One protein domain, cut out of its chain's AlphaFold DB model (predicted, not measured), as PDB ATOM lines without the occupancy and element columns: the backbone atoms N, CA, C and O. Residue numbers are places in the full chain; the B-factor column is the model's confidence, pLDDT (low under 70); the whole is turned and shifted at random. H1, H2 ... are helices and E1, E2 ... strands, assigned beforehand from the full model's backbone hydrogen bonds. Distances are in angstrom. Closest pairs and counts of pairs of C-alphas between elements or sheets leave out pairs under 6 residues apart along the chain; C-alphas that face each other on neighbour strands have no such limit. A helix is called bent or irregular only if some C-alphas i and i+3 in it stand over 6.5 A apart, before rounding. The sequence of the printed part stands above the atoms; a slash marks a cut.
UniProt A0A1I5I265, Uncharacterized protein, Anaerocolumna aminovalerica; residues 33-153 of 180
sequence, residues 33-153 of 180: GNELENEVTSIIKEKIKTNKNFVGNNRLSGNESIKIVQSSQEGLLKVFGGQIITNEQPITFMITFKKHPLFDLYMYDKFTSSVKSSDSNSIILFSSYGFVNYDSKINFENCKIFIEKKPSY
ATOM      1  N   GLY A  33     -24.330  32.434   8.042       80.25
ATOM      2  CA  GLY A  33     -24.606  33.094   9.325       80.25
ATOM      3  C   GLY A  33     -25.757  32.499  10.138       80.25
ATOM      4  O   GLY A  33     -25.665  32.435  11.363       80.25
ATOM      5  N   ASN A  34     -26.805  32.011   9.476       83.81
ATOM      6  CA  ASN A  34     -27.961  31.374  10.114       83.81
ATOM      7  C   ASN A  34     -27.684  29.951  10.642       83.81
ATOM      8  O   ASN A  34     -28.483  29.433  11.414       83.81
ATOM      9  N   GLU A  35     -26.563  29.333  10.270       88.19
ATOM     10  CA  GLU A  35     -26.170  27.982  10.700       88.19
ATOM     11  C   GLU A  35     -25.144  27.996  11.842       88.19
ATOM     12  O   GLU A  35     -24.793  26.950  12.388       88.19
ATOM     13  N   LEU A  36     -24.672  29.177  12.246       88.38
ATOM     14  CA  LEU A  36     -23.577  29.320  13.205       88.38
ATOM     15  C   LEU A  36     -23.834  28.665  14.566       88.38
ATOM     16  O   LEU A  36     -22.912  28.092  15.133       88.38
ATOM     17  N   GLU A  37     -25.047  28.743  15.114       88.19
ATOM     18  CA  GLU A  37     -25.348  28.129  16.419       88.19
ATOM     19  C   GLU A  37     -25.322  26.595  16.362       88.19
ATOM     20  O   GLU A  37     -24.820  25.930  17.279       88.19
ATOM     21  N   ASN A  38     -25.787  26.027  15.246       89.56
ATOM     22  CA  ASN A  38     -25.692  24.591  14.991       89.56
ATOM     23  C   ASN A  38     -24.222  24.177  14.862       89.56
ATOM     24  O   ASN A  38     -23.797  23.184  15.459       89.56
ATOM     25  N   GLU A  39     -23.429  24.982  14.157       90.62
ATOM     26  CA  GLU A  39     -22.004  24.736  13.979       90.62
ATOM     27  C   GLU A  39     -21.226  24.839  15.299       90.62
ATOM     28  O   GLU A  39     -20.394  23.985  15.593       90.62
ATOM     29  N   VAL A  40     -21.541  25.822  16.149       89.44
ATOM     30  CA  VAL A  40     -20.999  25.939  17.516       89.44
ATOM     31  C   VAL A  40     -21.204  24.638  18.286       89.44
ATOM     32  O   VAL A  40     -20.264  24.102  18.874       89.44
ATOM     33  N   THR A  41     -22.422  24.103  18.243       88.81
ATOM     34  CA  THR A  41     -22.775  22.855  18.927       88.81
ATOM     35  C   THR A  41     -21.998  21.663  18.359       88.81
ATOM     36  O   THR A  41     -21.502  20.829  19.122       88.81
ATOM     37  N   SER A  42     -21.851  21.591  17.033       88.69
ATOM     38  CA  SER A  42     -21.068  20.557  16.344       88.69
ATOM     39  C   SER A  42     -19.591  20.589  16.755       88.69
ATOM     40  O   SER A  42     -19.046  19.573  17.197       88.69
ATOM     41  N   ILE A  43     -18.974  21.776  16.725       88.44
ATOM     42  CA  ILE A  43     -17.577  21.996  17.121       88.44
ATOM     43  C   ILE A  43     -17.349  21.547  18.563       88.44
ATOM     44  O   ILE A  43     -16.374  20.850  18.842       88.44
ATOM     45  N   ILE A  44     -18.239  21.910  19.490       86.69
ATOM     46  CA  ILE A  44     -18.109  21.511  20.898       86.69
ATOM     47  C   ILE A  44     -18.125  19.987  21.026       86.69
ATOM     48  O   ILE A  44     -17.229  19.422  21.654       86.69
ATOM     49  N   LYS A  45     -19.085  19.307  20.388       86.12
ATOM     50  CA  LYS A  45     -19.167  17.838  20.400       86.12
ATOM     51  C   LYS A  45     -17.908  17.186  19.832       86.12
ATOM     52  O   LYS A  45     -17.439  16.182  20.368       86.12
ATOM     53  N   GLU A  46     -17.329  17.752  18.779       85.06
ATOM     54  CA  GLU A  46     -16.059  17.280  18.230       85.06
ATOM     55  C   GLU A  46     -14.898  17.491  19.217       85.06
ATOM     56  O   GLU A  46     -14.095  16.577  19.428       85.06
ATOM     57  N   LYS A  47     -14.809  18.656  19.874       83.81
ATOM     58  CA  LYS A  47     -13.762  18.936  20.874       83.81
ATOM     59  C   LYS A  47     -13.853  18.010  22.079       83.81
ATOM     60  O   LYS A  47     -12.813  17.503  22.498       83.81
ATOM     61  N   ILE A  48     -15.064  17.717  22.553       80.19
ATOM     62  CA  ILE A  48     -15.315  16.726  23.609       80.19
ATOM     63  C   ILE A  48     -14.727  15.364  23.226       80.19
ATOM     64  O   ILE A  48     -14.012  14.750  24.014       80.19
ATOM     65  N   LYS A  49     -14.985  14.906  21.996       77.81
ATOM     66  CA  LYS A  49     -14.519  13.596  21.517       77.81
ATOM     67  C   LYS A  49     -13.008  13.534  21.297       77.81
ATOM     68  O   LYS A  49     -12.397  12.494  21.526       77.81
ATOM     69  N   THR A  50     -12.412  14.618  20.807       77.56
ATOM     70  CA  THR A  50     -11.028  14.615  20.299       77.56
ATOM     71  C   THR A  50      -9.990  15.065  21.320       77.56
ATOM     72  O   THR A  50      -8.840  14.638  21.234       77.56
ATOM     73  N   ASN A  51     -10.349  15.908  22.292       73.06
ATOM     74  CA  ASN A  51      -9.397  16.480  23.241       73.06
ATOM     75  C   ASN A  51      -9.704  16.042  24.669       73.06
ATOM     76  O   ASN A  51     -10.532  16.633  25.340       73.06
ATOM     77  N   LYS A  52      -8.957  15.073  25.201       66.31
ATOM     78  CA  LYS A  52      -9.072  14.699  26.624       66.31
ATOM     79  C   LYS A  52      -8.681  15.844  27.569       66.31
ATOM     80  O   LYS A  52      -9.245  15.969  28.644       66.31
ATOM     81  N   ASN A  53      -7.786  16.732  27.134       63.81
ATOM     82  CA  ASN A  53      -7.376  17.909  27.910       63.81
ATOM     83  C   ASN A  53      -8.461  18.995  27.973       63.81
ATOM     84  O   ASN A  53      -8.371  19.898  28.798       63.81
ATOM     85  N   PHE A  54      -9.475  18.920  27.103       64.88
ATOM     86  CA  PHE A  54     -10.594  19.861  27.059       64.88
ATOM     87  C   PHE A  54     -11.391  19.882  28.370       64.88
ATOM     88  O   PHE A  54     -11.961  20.907  28.739       64.88
ATOM     89  N   VAL A  55     -11.412  18.746  29.065       63.16
ATOM     90  CA  VAL A  55     -12.327  18.462  30.172       63.16
ATOM     91  C   VAL A  55     -11.601  18.305  31.510       63.16
ATOM     92  O   VAL A  55     -12.226  18.064  32.539       63.16
ATOM     93  N   GLY A  56     -10.271  18.460  31.509       64.38
ATOM     94  CA  GLY A  56      -9.432  18.172  32.669       64.38
ATOM     95  C   GLY A  56      -9.592  16.717  33.117       64.38
ATOM     96  O   GLY A  56      -9.468  15.798  32.308       64.38
ATOM     97  N   ASN A  57      -9.891  16.519  34.402       59.66
ATOM     98  CA  ASN A  57     -10.153  15.198  34.979       59.66
ATOM     99  C   ASN A  57     -11.593  14.702  34.740       59.66
ATOM    100  O   ASN A  57     -11.866  13.517  34.930       59.66
ATOM    101  N   ASN A  58     -12.503  15.571  34.291       62.94
ATOM    102  CA  ASN A  58     -13.928  15.260  34.210       62.94
ATOM    103  C   ASN A  58     -14.204  14.554  32.882       62.94
ATOM    104  O   ASN A  58     -14.209  15.172  31.823       62.94
ATOM    105  N   ARG A  59     -14.420  13.240  32.884       64.62
ATOM    106  CA  ARG A  59     -14.698  12.506  31.639       64.62
ATOM    107  C   ARG A  59     -16.085  12.877  31.107       64.62
ATOM    108  O   ARG A  59     -17.094  12.488  31.683       64.62
ATOM    109  N   LEU A  60     -16.131  13.581  29.979       71.88
ATOM    110  CA  LEU A  60     -17.383  13.844  29.278       71.88
ATOM    111  C   LEU A  60     -17.811  12.637  28.434       71.88
ATOM    112  O   LEU A  60     -17.002  11.997  27.762       71.88
ATOM    113  N   SER A  61     -19.104  12.355  28.477       68.88
ATOM    114  CA  SER A  61     -19.816  11.304  27.752       68.88
ATOM    115  C   SER A  61     -20.079  11.644  26.280       68.88
ATOM    116  O   SER A  61     -20.329  10.743  25.480       68.88
ATOM    117  N   GLY A  62     -20.028  12.927  25.906       68.62
ATOM    118  CA  GLY A  62     -20.375  13.420  24.570       68.62
ATOM    119  C   GLY A  62     -21.863  13.732  24.377       68.62
ATOM    120  O   GLY A  62     -22.239  14.210  23.304       68.62
ATOM    121  N   ASN A  63     -22.690  13.486  25.399       74.38
ATOM    122  CA  ASN A  63     -24.133  13.751  25.417       74.38
ATOM    123  C   ASN A  63     -24.505  14.924  26.336       74.38
ATOM    124  O   ASN A  63     -25.666  15.084  26.710       74.38
ATOM    125  N   GLU A  64     -23.523  15.732  26.723       82.25
ATOM    126  CA  GLU A  64     -23.731  16.871  27.604       82.25
ATOM    127  C   GLU A  64     -24.674  17.903  26.980       82.25
ATOM    128  O   GLU A  64     -24.678  18.136  25.766       82.25
ATOM    129  N   SER A  65     -25.443  18.575  27.836       85.00
ATOM    130  CA  SER A  65     -26.268  19.698  27.401       85.00
ATOM    131  C   SER A  65     -25.388  20.925  27.170       85.00
ATOM    132  O   SER A  65     -24.605  21.323  28.033       85.00
ATOM    133  N   ILE A  66     -25.516  21.525  25.989       87.81
ATOM    134  CA  ILE A  66     -24.776  22.719  25.589       87.81
ATOM    135  C   ILE A  66     -25.741  23.896  25.633       87.81
ATOM    136  O   ILE A  66     -26.762  23.898  24.945       87.81
ATOM    137  N   LYS A  67     -25.403  24.916  26.420       87.88
ATOM    138  CA  LYS A  67     -26.173  26.151  26.529       87.88
ATOM    139  C   LYS A  67     -25.352  27.315  25.996       87.88
ATOM    140  O   LYS A  67     -24.376  27.732  26.619       87.88
ATOM    141  N   ILE A  68     -25.769  27.865  24.860       86.88
ATOM    142  CA  ILE A  68     -25.258  29.148  24.373       86.88
ATOM    143  C   ILE A  68     -25.921  30.242  25.212       86.88
ATOM    144  O   ILE A  68     -27.144  30.306  25.317       86.88
ATOM    145  N   VAL A  69     -25.107  31.071  25.859       84.44
ATOM    146  CA  VAL A  69     -25.572  32.137  26.761       84.44
ATOM    147  C   VAL A  69     -25.475  33.497  26.079       84.44
ATOM    148  O   VAL A  69     -26.277  34.387  26.349       84.44
ATOM    149  N   GLN A  70     -24.503  33.665  25.183       83.94
ATOM    150  CA  GLN A  70     -24.245  34.938  24.529       83.94
ATOM    151  C   GLN A  70     -23.796  34.749  23.082       83.94
ATOM    152  O   GLN A  70     -22.995  33.868  22.770       83.94
ATOM    153  N   SER A  71     -24.254  35.658  22.222       86.56
ATOM    154  CA  SER A  71     -23.756  35.842  20.863       86.56
ATOM    155  C   SER A  71     -23.501  37.329  20.618       86.56
ATOM    156  O   SER A  71     -24.408  38.145  20.781       86.56
ATOM    157  N   SER A  72     -22.284  37.710  20.233       85.62
ATOM    158  CA  SER A  72     -21.932  39.100  19.910       85.62
ATOM    159  C   SER A  72     -21.122  39.186  18.622       85.62
ATOM    160  O   SER A  72     -20.532  38.203  18.168       85.62
ATOM    161  N   GLN A  73     -21.130  40.357  17.986       84.06
ATOM    162  CA  GLN A  73     -20.294  40.639  16.824       84.06
ATOM    163  C   GLN A  73     -19.465  41.897  17.080       84.06
ATOM    164  O   GLN A  73     -20.014  42.962  17.350       84.06
ATOM    165  N   GLU A  74     -18.148  41.775  16.941       81.56
ATOM    166  CA  GLU A  74     -17.186  42.864  17.078       81.56
ATOM    167  C   GLU A  74     -16.369  42.990  15.790       81.56
ATOM    168  O   GLU A  74     -15.450  42.214  15.509       81.56
ATOM    169  N   GLY A  75     -16.740  43.956  14.948       83.25
ATOM    170  CA  GLY A  75     -16.161  44.099  13.612       83.25
ATOM    171  C   GLY A  75     -16.400  42.848  12.760       83.25
ATOM    172  O   GLY A  75     -17.546  42.470  12.507       83.25
ATOM    173  N   LEU A  76     -15.307  42.211  12.317       84.81
ATOM    174  CA  LEU A  76     -15.341  40.959  11.551       84.81
ATOM    175  C   LEU A  76     -15.210  39.709  12.434       84.81
ATOM    176  O   LEU A  76     -14.948  38.632  11.907       84.81
ATOM    177  N   LEU A  77     -15.331  39.819  13.757       86.56
ATOM    178  CA  LEU A  77     -15.389  38.657  14.642       86.56
ATOM    179  C   LEU A  77     -16.806  38.442  15.153       86.56
ATOM    180  O   LEU A  77     -17.453  39.367  15.638       86.56
ATOM    181  N   LYS A  78     -17.271  37.201  15.063       88.62
ATOM    182  CA  LYS A  78     -18.495  36.720  15.688       88.62
ATOM    183  C   LYS A  78     -18.102  35.801  16.832       88.62
ATOM    184  O   LYS A  78     -17.316  34.879  16.630       88.62
ATOM    185  N   VAL A  79     -18.627  36.071  18.017       87.25
ATOM    186  CA  VAL A  79     -18.267  35.384  19.257       87.25
ATOM    187  C   VAL A  79     -19.508  34.718  19.827       87.25
ATOM    188  O   VAL A  79     -20.568  35.339  19.909       87.25
ATOM    189  N   PHE A  80     -19.359  33.464  20.232       88.06
ATOM    190  CA  PHE A  80     -20.352  32.708  20.979       88.06
ATOM    191  C   PHE A  80     -19.756  32.304  22.317       88.06
ATOM    192  O   PHE A  80     -18.676  31.721  22.354       88.06
ATOM    193  N   GLY A  81     -20.458  32.619  23.398       87.44
ATOM    194  CA  GLY A  81     -20.099  32.238  24.759       87.44
ATOM    195  C   GLY A  81     -21.181  31.357  25.367       87.44
ATOM    196  O   GLY A  81     -22.373  31.571  25.125       87.44
ATOM    197  N   GLY A  82     -20.784  30.367  26.158       87.56
ATOM    198  CA  GLY A  82     -21.745  29.468  26.779       87.56
ATOM    199  C   GLY A  82     -21.150  28.518  27.802       87.56
ATOM    200  O   GLY A  82     -20.005  28.660  28.236       87.56
ATOM    201  N   GLN A  83     -21.969  27.547  28.191       86.44
ATOM    202  CA  GLN A  83     -21.633  26.515  29.158       86.44
ATOM    203  C   GLN A  83     -21.981  25.130  28.618       86.44
ATOM    204  O   GLN A  83     -22.995  24.940  27.945       86.44
ATOM    205  N   ILE A  84     -21.159  24.152  28.971       86.19
ATOM    206  CA  ILE A  84     -21.487  22.735  28.871       86.19
ATOM    207  C   ILE A  84     -21.895  22.295  30.266       86.19
ATOM    208  O   ILE A  84     -21.106  22.397  31.208       86.19
ATOM    209  N   ILE A  85     -23.139  21.854  30.397       81.56
ATOM    210  CA  ILE A  85     -23.694  21.375  31.655       81.56
ATOM    211  C   ILE A  85     -23.211  19.941  31.842       81.56
ATOM    212  O   ILE A  85     -23.509  19.062  31.033       81.56
ATOM    213  N   THR A  86     -22.454  19.727  32.910       75.00
ATOM    214  CA  THR A  86     -21.947  18.416  33.315       75.00
ATOM    215  C   THR A  86     -22.451  18.111  34.722       75.00
ATOM    216  O   THR A  86     -22.869  19.020  35.441       75.00
ATOM    217  N   ASN A  87     -22.406  16.839  35.121       66.81
ATOM    218  CA  ASN A  87     -22.854  16.417  36.450       66.81
ATOM    219  C   ASN A  87     -21.928  16.900  37.576       66.81
ATOM    220  O   ASN A  87     -22.356  16.977  38.722       66.81
ATOM    221  N   GLU A  88     -20.668  17.206  37.259       68.00
ATOM    222  CA  GLU A  88     -19.663  17.593  38.249       68.00
ATOM    223  C   GLU A  88     -19.543  19.114  38.325       68.00
ATOM    224  O   GLU A  88     -19.807  19.703  39.371       68.00
ATOM    225  N   GLN A  89     -19.172  19.765  37.214       70.81
ATOM    226  CA  GLN A  89     -19.033  21.223  37.127       70.81
ATOM    227  C   GLN A  89     -19.250  21.747  35.698       70.81
ATOM    228  O   GLN A  89     -18.812  21.115  34.730       70.81
ATOM    229  N   PRO A  90     -19.882  22.920  35.525       76.44
ATOM    230  CA  PRO A  90     -20.082  23.497  34.205       76.44
ATOM    231  C   PRO A  90     -18.747  23.910  33.572       76.44
ATOM    232  O   PRO A  90     -17.927  24.589  34.194       76.44
ATOM    233  N   ILE A  91     -18.544  23.547  32.306       82.62
ATOM    234  CA  ILE A  91     -17.386  23.998  31.520       82.62
ATOM    235  C   ILE A  91     -17.808  25.237  30.745       82.62
ATOM    236  O   ILE A  91     -18.722  25.175  29.925       82.62
ATOM    237  N   THR A  92     -17.135  26.362  30.976       85.25
ATOM    238  CA  THR A  92     -17.398  27.591  30.213       85.25
ATOM    239  C   THR A  92     -16.605  27.559  28.913       85.25
ATOM    240  O   THR A  92     -15.426  27.195  28.921       85.25
ATOM    241  N   PHE A  93     -17.229  27.949  27.803       85.50
ATOM    242  CA  PHE A  93     -16.587  28.007  26.491       85.50
ATOM    243  C   PHE A  93     -16.810  29.345  25.785       85.50
ATOM    244  O   PHE A  93     -17.809  30.035  25.997       85.50
ATOM    245  N   MET A  94     -15.885  29.657  24.882       87.50
ATOM    246  CA  MET A  94     -16.008  30.666  23.842       87.50
ATOM    247  C   MET A  94     -15.586  30.069  22.504       87.50
ATOM    248  O   MET A  94     -14.516  29.471  22.383       87.50
ATOM    249  N   ILE A  95     -16.397  30.302  21.481       88.38
ATOM    250  CA  ILE A  95     -16.060  30.034  20.087       88.38
ATOM    251  C   ILE A  95     -16.066  31.344  19.323       88.38
ATOM    252  O   ILE A  95     -16.985  32.152  19.462       88.38
ATOM    253  N   THR A  96     -15.061  31.537  18.480       88.00
ATOM    254  CA  THR A  96     -14.994  32.682  17.585       88.00
ATOM    255  C   THR A  96     -14.948  32.262  16.135       88.00
ATOM    256  O   THR A  96     -14.254  31.319  15.747       88.00
ATOM    257  N   PHE A  97     -15.644  33.045  15.324       88.31
ATOM    258  CA  PHE A  97     -15.621  32.961  13.881       88.31
ATOM    259  C   PHE A  97     -15.186  34.292  13.287       88.31
ATOM    260  O   PHE A  97     -15.563  35.366  13.760       88.31
ATOM    261  N   LYS A  98     -14.446  34.223  12.188       86.94
ATOM    262  CA  LYS A  98     -14.129  35.374  11.355       86.94
ATOM    263  C   LYS A  98     -15.194  35.538  10.274       86.94
ATOM    264  O   LYS A  98     -15.309  34.695   9.384       86.94
ATOM    265  N   LYS A  99     -15.941  36.637  10.330       85.00
ATOM    266  CA  LYS A  99     -16.909  37.056   9.315       85.00
ATOM    267  C   LYS A  99     -16.193  37.519   8.048       85.00
ATOM    268  O   LYS A  99     -15.177  38.219   8.090       85.00
ATOM    269  N   HIS A 100     -16.737  37.140   6.901       82.62
ATOM    270  CA  HIS A 100     -16.298  37.632   5.611       82.62
ATOM    271  C   HIS A 100     -16.692  39.111   5.432       82.62
ATOM    272  O   HIS A 100     -17.817  39.474   5.760       82.62
ATOM    273  N   PRO A 101     -15.829  39.978   4.868       77.44
ATOM    274  CA  PRO A 101     -16.130  41.411   4.772       77.44
ATOM    275  C   PRO A 101     -17.354  41.761   3.915       77.44
ATOM    276  O   PRO A 101     -17.967  42.796   4.131       77.44
ATOM    277  N   LEU A 102     -17.677  40.919   2.926       73.31
ATOM    278  CA  LEU A 102     -18.695  41.211   1.905       73.31
ATOM    279  C   LEU A 102     -19.894  40.260   1.913       73.31
ATOM    280  O   LEU A 102     -20.889  40.529   1.255       73.31
ATOM    281  N   PHE A 103     -19.793  39.128   2.606       78.31
ATOM    282  CA  PHE A 103     -20.811  38.078   2.558       78.31
ATOM    283  C   PHE A 103     -21.149  37.661   3.981       78.31
ATOM    284  O   PHE A 103     -20.277  37.720   4.850       78.31
ATOM    285  N   ASP A 104     -22.379  37.209   4.222       82.44
ATOM    286  CA  ASP A 104     -22.778  36.678   5.528       82.44
ATOM    287  C   ASP A 104     -22.287  35.235   5.711       82.44
ATOM    288  O   ASP A 104     -23.035  34.269   5.821       82.44
ATOM    289  N   LEU A 105     -20.965  35.118   5.659       85.06
ATOM    290  CA  LEU A 105     -20.214  33.885   5.694       85.06
ATOM    291  C   LEU A 105     -19.145  33.978   6.772       85.06
ATOM    292  O   LEU A 105     -18.497  35.017   6.927       85.06
ATOM    293  N   TYR A 106     -18.910  32.877   7.466       86.94
ATOM    294  CA  TYR A 106     -18.073  32.838   8.654       86.94
ATOM    295  C   TYR A 106     -17.088  31.685   8.567       86.94
ATOM    296  O   TYR A 106     -17.410  30.616   8.068       86.94
ATOM    297  N   MET A 107     -15.873  31.897   9.048       85.69
ATOM    298  CA  MET A 107     -14.853  30.858   9.127       85.69
ATOM    299  C   MET A 107     -14.531  30.612  10.592       85.69
ATOM    300  O   MET A 107     -14.294  31.579  11.319       85.69
ATOM    301  N   TYR A 108     -14.517  29.351  11.022       84.75
ATOM    302  CA  TYR A 108     -14.062  29.000  12.364       84.75
ATOM    303  C   TYR A 108     -12.653  29.552  12.596       84.75
ATOM    304  O   TYR A 108     -11.774  29.413  11.743       84.75
ATOM    305  N   ASP A 109     -12.461  30.215  13.732       85.00
ATOM    306  CA  ASP A 109     -11.186  30.824  14.083       85.00
ATOM    307  C   ASP A 109     -10.588  30.162  15.318       85.00
ATOM    308  O   ASP A 109      -9.512  29.577  15.230       85.00
ATOM    309  N   LYS A 110     -11.276  30.214  16.460       84.62
ATOM    310  CA  LYS A 110     -10.707  29.758  17.730       84.62
ATOM    311  C   LYS A 110     -11.778  29.204  18.656       84.62
ATOM    312  O   LYS A 110     -12.906  29.686  18.697       84.62
ATOM    313  N   PHE A 111     -11.375  28.226  19.451       85.44
ATOM    314  CA  PHE A 111     -12.121  27.685  20.570       85.44
ATOM    315  C   PHE A 111     -11.317  27.916  21.847       85.44
ATOM    316  O   PHE A 111     -10.121  27.633  21.885       85.44
ATOM    317  N   THR A 112     -11.956  28.420  22.892       83.12
ATOM    318  CA  THR A 112     -11.370  28.544  24.230       83.12
ATOM    319  C   THR A 112     -12.349  27.974  25.237       83.12
ATOM    320  O   THR A 112     -13.550  28.204  25.133       83.12
ATOM    321  N   SER A 113     -11.853  27.250  26.223       82.88
ATOM    322  CA  SER A 113     -12.651  26.776  27.335       82.88
ATOM    323  C   SER A 113     -11.885  26.820  28.627       82.88
ATOM    324  O   SER A 113     -10.658  26.920  28.669       82.88
ATOM    325  N   SER A 114     -12.653  26.739  29.692       79.12
ATOM    326  CA  SER A 114     -12.132  26.843  31.031       79.12
ATOM    327  C   SER A 114     -13.001  26.055  31.990       79.12
ATOM    328  O   SER A 114     -14.233  26.127  31.920       79.12
ATOM    329  N   VAL A 115     -12.343  25.334  32.889       77.88
ATOM    330  CA  VAL A 115     -12.969  24.535  33.938       77.88
ATOM    331  C   VAL A 115     -12.288  24.847  35.265       77.88
ATOM    332  O   VAL A 115     -11.071  25.044  35.321       77.88
ATOM    333  N   LYS A 116     -13.078  24.934  36.334       72.19
ATOM    334  CA  LYS A 116     -12.550  25.089  37.686       72.19
ATOM    335  C   LYS A 116     -12.165  23.702  38.210       72.19
ATOM    336  O   LYS A 116     -12.929  22.755  38.089       72.19
ATOM    337  N   SER A 117     -10.960  23.558  38.745       68.69
ATOM    338  CA  SER A 117     -10.544  22.321  39.406       68.69
ATOM    339  C   SER A 117     -11.220  22.235  40.775       68.69
ATOM    340  O   SER A 117     -11.127  23.176  41.569       68.69
ATOM    341  N   SER A 118     -11.878  21.108  41.054       63.47
ATOM    342  CA  SER A 118     -12.453  20.787  42.366       63.47
ATOM    343  C   SER A 118     -11.403  20.773  43.479       63.47
ATOM    344  O   SER A 118     -11.696  21.187  44.596       63.47
ATOM    345  N   ASP A 119     -10.174  20.366  43.156       65.00
ATOM    346  CA  ASP A 119      -9.195  19.944  44.164       65.00
ATOM    347  C   ASP A 119      -8.213  21.053  44.563       65.00
ATOM    348  O   ASP A 119      -7.570  20.979  45.603       65.00
ATOM    349  N   SER A 120      -8.064  22.089  43.732       58.69
ATOM    350  CA  SER A 120      -6.982  23.079  43.883       58.69
ATOM    351  C   SER A 120      -7.436  24.534  43.795       58.69
ATOM    352  O   SER A 120      -6.603  25.438  43.802       58.69
ATOM    353  N   ASN A 121      -8.746  24.782  43.671       66.25
ATOM    354  CA  ASN A 121      -9.314  26.109  43.403       66.25
ATOM    355  C   ASN A 121      -8.664  26.812  42.183       66.25
ATOM    356  O   ASN A 121      -8.778  28.027  42.020       66.25
ATOM    357  N   SER A 122      -7.975  26.043  41.330       67.50
ATOM    358  CA  SER A 122      -7.265  26.509  40.143       67.50
ATOM    359  C   SER A 122      -8.170  26.443  38.914       67.50
ATOM    360  O   SER A 122      -9.182  25.737  38.899       67.50
ATOM    361  N   ILE A 123      -7.825  27.203  37.876       72.44
ATOM    362  CA  ILE A 123      -8.567  27.239  36.615       72.44
ATOM    363  C   ILE A 123      -7.711  26.581  35.543       72.44
ATOM    364  O   ILE A 123      -6.599  27.029  35.261       72.44
ATOM    365  N   ILE A 124      -8.252  25.540  34.919       74.19
ATOM    366  CA  ILE A 124      -7.640  24.897  33.761       74.19
ATOM    367  C   ILE A 124      -8.196  25.586  32.518       74.19
ATOM    368  O   ILE A 124      -9.411  25.632  32.324       74.19
ATOM    369  N   LEU A 125      -7.305  26.123  31.685       76.25
ATOM    370  CA  LEU A 125      -7.642  26.772  30.421       76.25
ATOM    371  C   LEU A 125      -7.213  25.882  29.254       76.25
ATOM    372  O   LEU A 125      -6.051  25.487  29.156       76.25
ATOM    373  N   PHE A 126      -8.132  25.630  28.331       76.56
ATOM    374  CA  PHE A 126      -7.830  25.028  27.042       76.56
ATOM    375  C   PHE A 126      -8.113  26.041  25.937       76.56
ATOM    376  O   PHE A 126      -9.163  26.673  25.898       76.56
ATOM    377  N   SER A 127      -7.175  26.195  25.010       78.00
ATOM    378  CA  SER A 127      -7.337  27.075  23.859       78.00
ATOM    379  C   SER A 127      -6.845  26.360  22.616       78.00
ATOM    380  O   SER A 127      -5.697  25.924  22.560       78.00
ATOM    381  N   SER A 128      -7.684  26.294  21.586       76.69
ATOM    382  CA  SER A 128      -7.211  25.941  20.255       76.69
ATOM    383  C   SER A 128      -6.374  27.083  19.681       76.69
ATOM    384  O   SER A 128      -6.476  28.240  20.103       76.69
ATOM    385  N   TYR A 129      -5.569  26.756  18.675       69.12
ATOM    386  CA  TYR A 129      -4.966  27.767  17.821       69.12
ATOM    387  C   TYR A 129      -6.058  28.493  17.017       69.12
ATOM    388  O   TYR A 129      -7.089  27.888  16.711       69.12
ATOM    389  N   GLY A 130      -5.822  29.768  16.698       63.88
ATOM    390  CA  GLY A 130      -6.670  30.575  15.822       63.88
ATOM    391  C   GLY A 130      -5.852  31.519  14.946       63.88
ATOM    392  O   GLY A 130      -4.665  31.740  15.188       63.88
ATOM    393  N   PHE A 131      -6.466  32.039  13.886       66.12
ATOM    394  CA  PHE A 131      -5.809  32.894  12.894       66.12
ATOM    395  C   PHE A 131      -5.848  34.376  13.272       66.12
ATOM    396  O   PHE A 131      -5.017  35.153  12.784       66.12
ATOM    397  N   VAL A 132      -6.810  34.787  14.100       65.31
ATOM    398  CA  VAL A 132      -6.930  36.162  14.585       65.31
ATOM    399  C   VAL A 132      -6.316  36.286  15.976       65.31
ATOM    400  O   VAL A 132      -6.639  35.535  16.891       65.31
ATOM    401  N   ASN A 133      -5.439  37.280  16.144       65.94
ATOM    402  CA  ASN A 133      -4.909  37.635  17.454       65.94
ATOM    403  C   ASN A 133      -5.876  38.607  18.135       65.94
ATOM    404  O   ASN A 133      -6.063  39.736  17.666       65.94
ATOM    405  N   TYR A 134      -6.463  38.173  19.241       68.25
ATOM    406  CA  TYR A 134      -7.250  39.004  20.141       68.25
ATOM    407  C   TYR A 134      -7.080  38.496  21.577       68.25
ATOM    408  O   TYR A 134      -6.937  37.291  21.804       68.25
ATOM    409  N   ASP A 135      -7.085  39.426  22.530       66.56
ATOM    410  CA  ASP A 135      -7.082  39.103  23.953       66.56
ATOM    411  C   ASP A 135      -8.534  38.893  24.391       66.56
ATOM    412  O   ASP A 135      -9.407  39.702  24.070       66.56
ATOM    413  N   SER A 136      -8.806  37.794  25.086       66.12
ATOM    414  CA  SER A 136     -10.135  37.463  25.601       66.12
ATOM    415  C   SER A 136     -10.104  37.381  27.115       66.12
ATOM    416  O   SER A 136      -9.245  36.694  27.669       66.12
ATOM    417  N   LYS A 137     -11.081  38.001  27.772       68.38
ATOM    418  CA  LYS A 137     -11.269  37.915  29.217       68.38
ATOM    419  C   LYS A 137     -12.509  37.095  29.528       68.38
ATOM    420  O   LYS A 137     -13.570  37.335  28.956       68.38
ATOM    421  N   ILE A 138     -12.367  36.135  30.435       64.62
ATOM    422  CA  ILE A 138     -13.448  35.243  30.856       64.62
ATOM    423  C   ILE A 138     -13.968  35.725  32.206       64.62
ATOM    424  O   ILE A 138     -13.236  35.722  33.194       64.62
ATOM    425  N   ASN A 139     -15.232  36.140  32.254       67.12
ATOM    426  CA  ASN A 139     -15.974  36.269  33.500       67.12
ATOM    427  C   ASN A 139     -16.711  34.950  33.757       67.12
ATOM    428  O   ASN A 139     -17.666  34.610  33.057       67.12
ATOM    429  N   PHE A 140     -16.242  34.227  34.769       60.72
ATOM    430  CA  PHE A 140     -16.736  32.907  35.149       60.72
ATOM    431  C   PHE A 140     -18.070  32.930  35.897       60.72
ATOM    432  O   PHE A 140     -18.806  31.955  35.828       60.72
ATOM    433  N   GLU A 141     -18.396  34.027  36.580       56.59
ATOM    434  CA  GLU A 141     -19.640  34.151  37.355       56.59
ATOM    435  C   GLU A 141     -20.851  34.278  36.434       56.59
ATOM    436  O   GLU A 141     -21.903  33.698  36.682       56.59
ATOM    437  N   ASN A 142     -20.673  34.992  35.321       59.06
ATOM    438  CA  ASN A 142     -21.750  35.287  34.378       59.06
ATOM    439  C   ASN A 142     -21.573  34.586  33.023       59.06
ATOM    440  O   ASN A 142     -22.340  34.852  32.099       59.06
ATOM    441  N   CYS A 143     -20.540  33.746  32.881       53.66
ATOM    442  CA  CYS A 143     -20.126  33.086  31.632       53.66
ATOM    443  C   CYS A 143     -20.036  34.021  30.433       53.66
ATOM    444  O   CYS A 143     -20.352  33.669  29.295       53.66
ATOM    445  N   LYS A 144     -19.575  35.236  30.710       56.91
ATOM    446  CA  LYS A 144     -19.367  36.250  29.697       56.91
ATOM    447  C   LYS A 144     -17.900  36.254  29.327       56.91
ATOM    448  O   LYS A 144     -17.047  36.574  30.154       56.91
ATOM    449  N   ILE A 145     -17.612  35.891  28.087       61.09
ATOM    450  CA  ILE A 145     -16.277  36.027  27.521       61.09
ATOM    451  C   ILE A 145     -16.326  37.200  26.560       61.09
ATOM    452  O   ILE A 145     -17.121  37.207  25.621       61.09
ATOM    453  N   PHE A 146     -15.507  38.208  26.831       65.94
ATOM    454  CA  PHE A 146     -15.445  39.414  26.019       65.94
ATOM    455  C   PHE A 146     -14.055  39.574  25.436       65.94
ATOM    456  O   PHE A 146     -13.052  39.201  26.052       65.94
ATOM    457  N   ILE A 147     -14.005  40.148  24.243       65.88
ATOM    458  CA  ILE A 147     -12.753  40.540  23.625       65.88
ATOM    459  C   ILE A 147     -12.284  41.819  24.334       65.88
ATOM    460  O   ILE A 147     -12.983  42.826  24.365       65.88
ATOM    461  N   GLU A 148     -11.111  41.764  24.959       61.31
ATOM    462  CA  GLU A 148     -10.563  42.869  25.759       61.31
ATOM    463  C   GLU A 148      -9.840  43.898  24.881       61.31
ATOM    464  O   GLU A 148      -9.786  45.085  25.204       61.31
ATOM    465  N   LYS A 149      -9.311  43.465  23.729       62.38
ATOM    466  CA  LYS A 149      -8.652  44.338  22.752       62.38
ATOM    467  C   LYS A 149      -9.194  44.113  21.356       62.38
ATOM    468  O   LYS A 149      -9.341  42.971  20.926       62.38
ATOM    469  N   LYS A 150      -9.387  45.211  20.614       63.53
ATOM    470  CA  LYS A 150      -9.790  45.163  19.202       63.53
ATOM    471  C   LYS A 150      -8.926  44.150  18.435       63.53
ATOM    472  O   LYS A 150      -7.698  44.212  18.537       63.53
ATOM    473  N   PRO A 151      -9.541  43.248  17.653       64.31
ATOM    474  CA  PRO A 151      -8.814  42.201  16.957       64.31
ATOM    475  C   PRO A 151      -7.773  42.779  16.001       64.31
ATOM    476  O   PRO A 151      -8.078  43.618  15.150       64.31
ATOM    477  N   SER A 152      -6.540  42.289  16.120       60.41
ATOM    478  CA  SER A 152      -5.466  42.609  15.188       60.41
ATOM    479  C   SER A 152      -5.425  41.544  14.102       60.41
ATOM    480  O   SER A 152      -4.910  40.438  14.287       60.41
ATOM    481  N   TYR A 153      -5.948  41.883  12.930       61.25
ATOM    482  CA  TYR A 153      -5.853  41.018  11.765       61.25
ATOM    483  C   TYR A 153      -4.424  41.082  11.215       61.25
ATOM    484  O   TYR A 153      -4.024  42.094  10.636       61.25
TER     485      TYR A 153
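This is residues 33 to 153 of the 180 residues of an uncharacterized protein of Anaerocolumna aminovalerica (UniProt A0A1I5I265). A twisted sheet of five strands, E1 to E5, curls round one long helix, H1, and a small hairpin, E6 and E7, packs on the sheet's other face as a partial second layer. A tiny helix, H2, follows H1 and only grazes the sheet, close to E5. The printed part has 121 residues, with two named helices and seven named strands in the order H1 H2 E1 E2 E3 E4 E5 E6 E7; both sheets are antiparallel, the larger in the order E1 - E2 - E3 - E4 - E5, and the class is mixed, helices and strands. The whole is compact, with a radius of gyration of the C-alphas of 14.1 A, and elongated, spanning 47 by 28 by 23 A.

H1, residues 33 to 50, is on the sheet of E1, residues 65 to 74, E2, 77 to 85, E3, 91 to 99, E4, 105 to 116, and E5, 123 to 127, making two layers, a helix on one face of a sheet. The closest C-alphas of H1 and E4 are those of Gly 33 and Leu 105, 5.8 A apart. H1 is irregular, with C-alphas 34 and 37 7.6 A apart, and has a kink of 29 degrees near residue 40; 12 of its 14 O i to N i+4 pairs are within hydrogen-bond range. H2, residues 52 to 55, is too short for such a pair, and its single O i to N i+3 pair is not within range. H1 and H2 only just touch, with 3 pairs of C-alphas within 8 A, and only at the corner; the closest are Ile 48 and Phe 54, 6.6 A. E1 to E5 form a meander, each strand the antiparallel neighbour of the one before; within hydrogen-bond range are N 67 and O 83 at 2.9 A, N 80 and O 95 at 2.8 A, N 94 and O 112 at 2.8 A, and N 113 and O 126 at 2.8 A. The hairpin of E6, residues 136 to 139, and E7, 144 to 147, has N 137 and O 146 at 2.9 A. It makes a sandwich, two sheets face to face, with the larger sheet, their best planes 18 degrees apart; the closest C-alphas of E2 and E7 are Gly 81 and Ile 145, 6.0 A. H1 is apart from E6 and E7.

H1 begins at C-alpha 33, (-24.606, 33.094, 9.325), and is 25.4 A long. E1 measures 26.9 A, E2 25.6 A, E3 25.8 A and E4 34.1 A. E7 ends at C-alpha 147, (-12.753, 40.540, 23.625).

The C-alphas farthest apart, Leu 102 and Asp 119, are 48.3 A apart. The printed part has no cut and no long link. Mean pLDDT of the printed part is 76.4; 43 residues are under 70, among them 129 to 153.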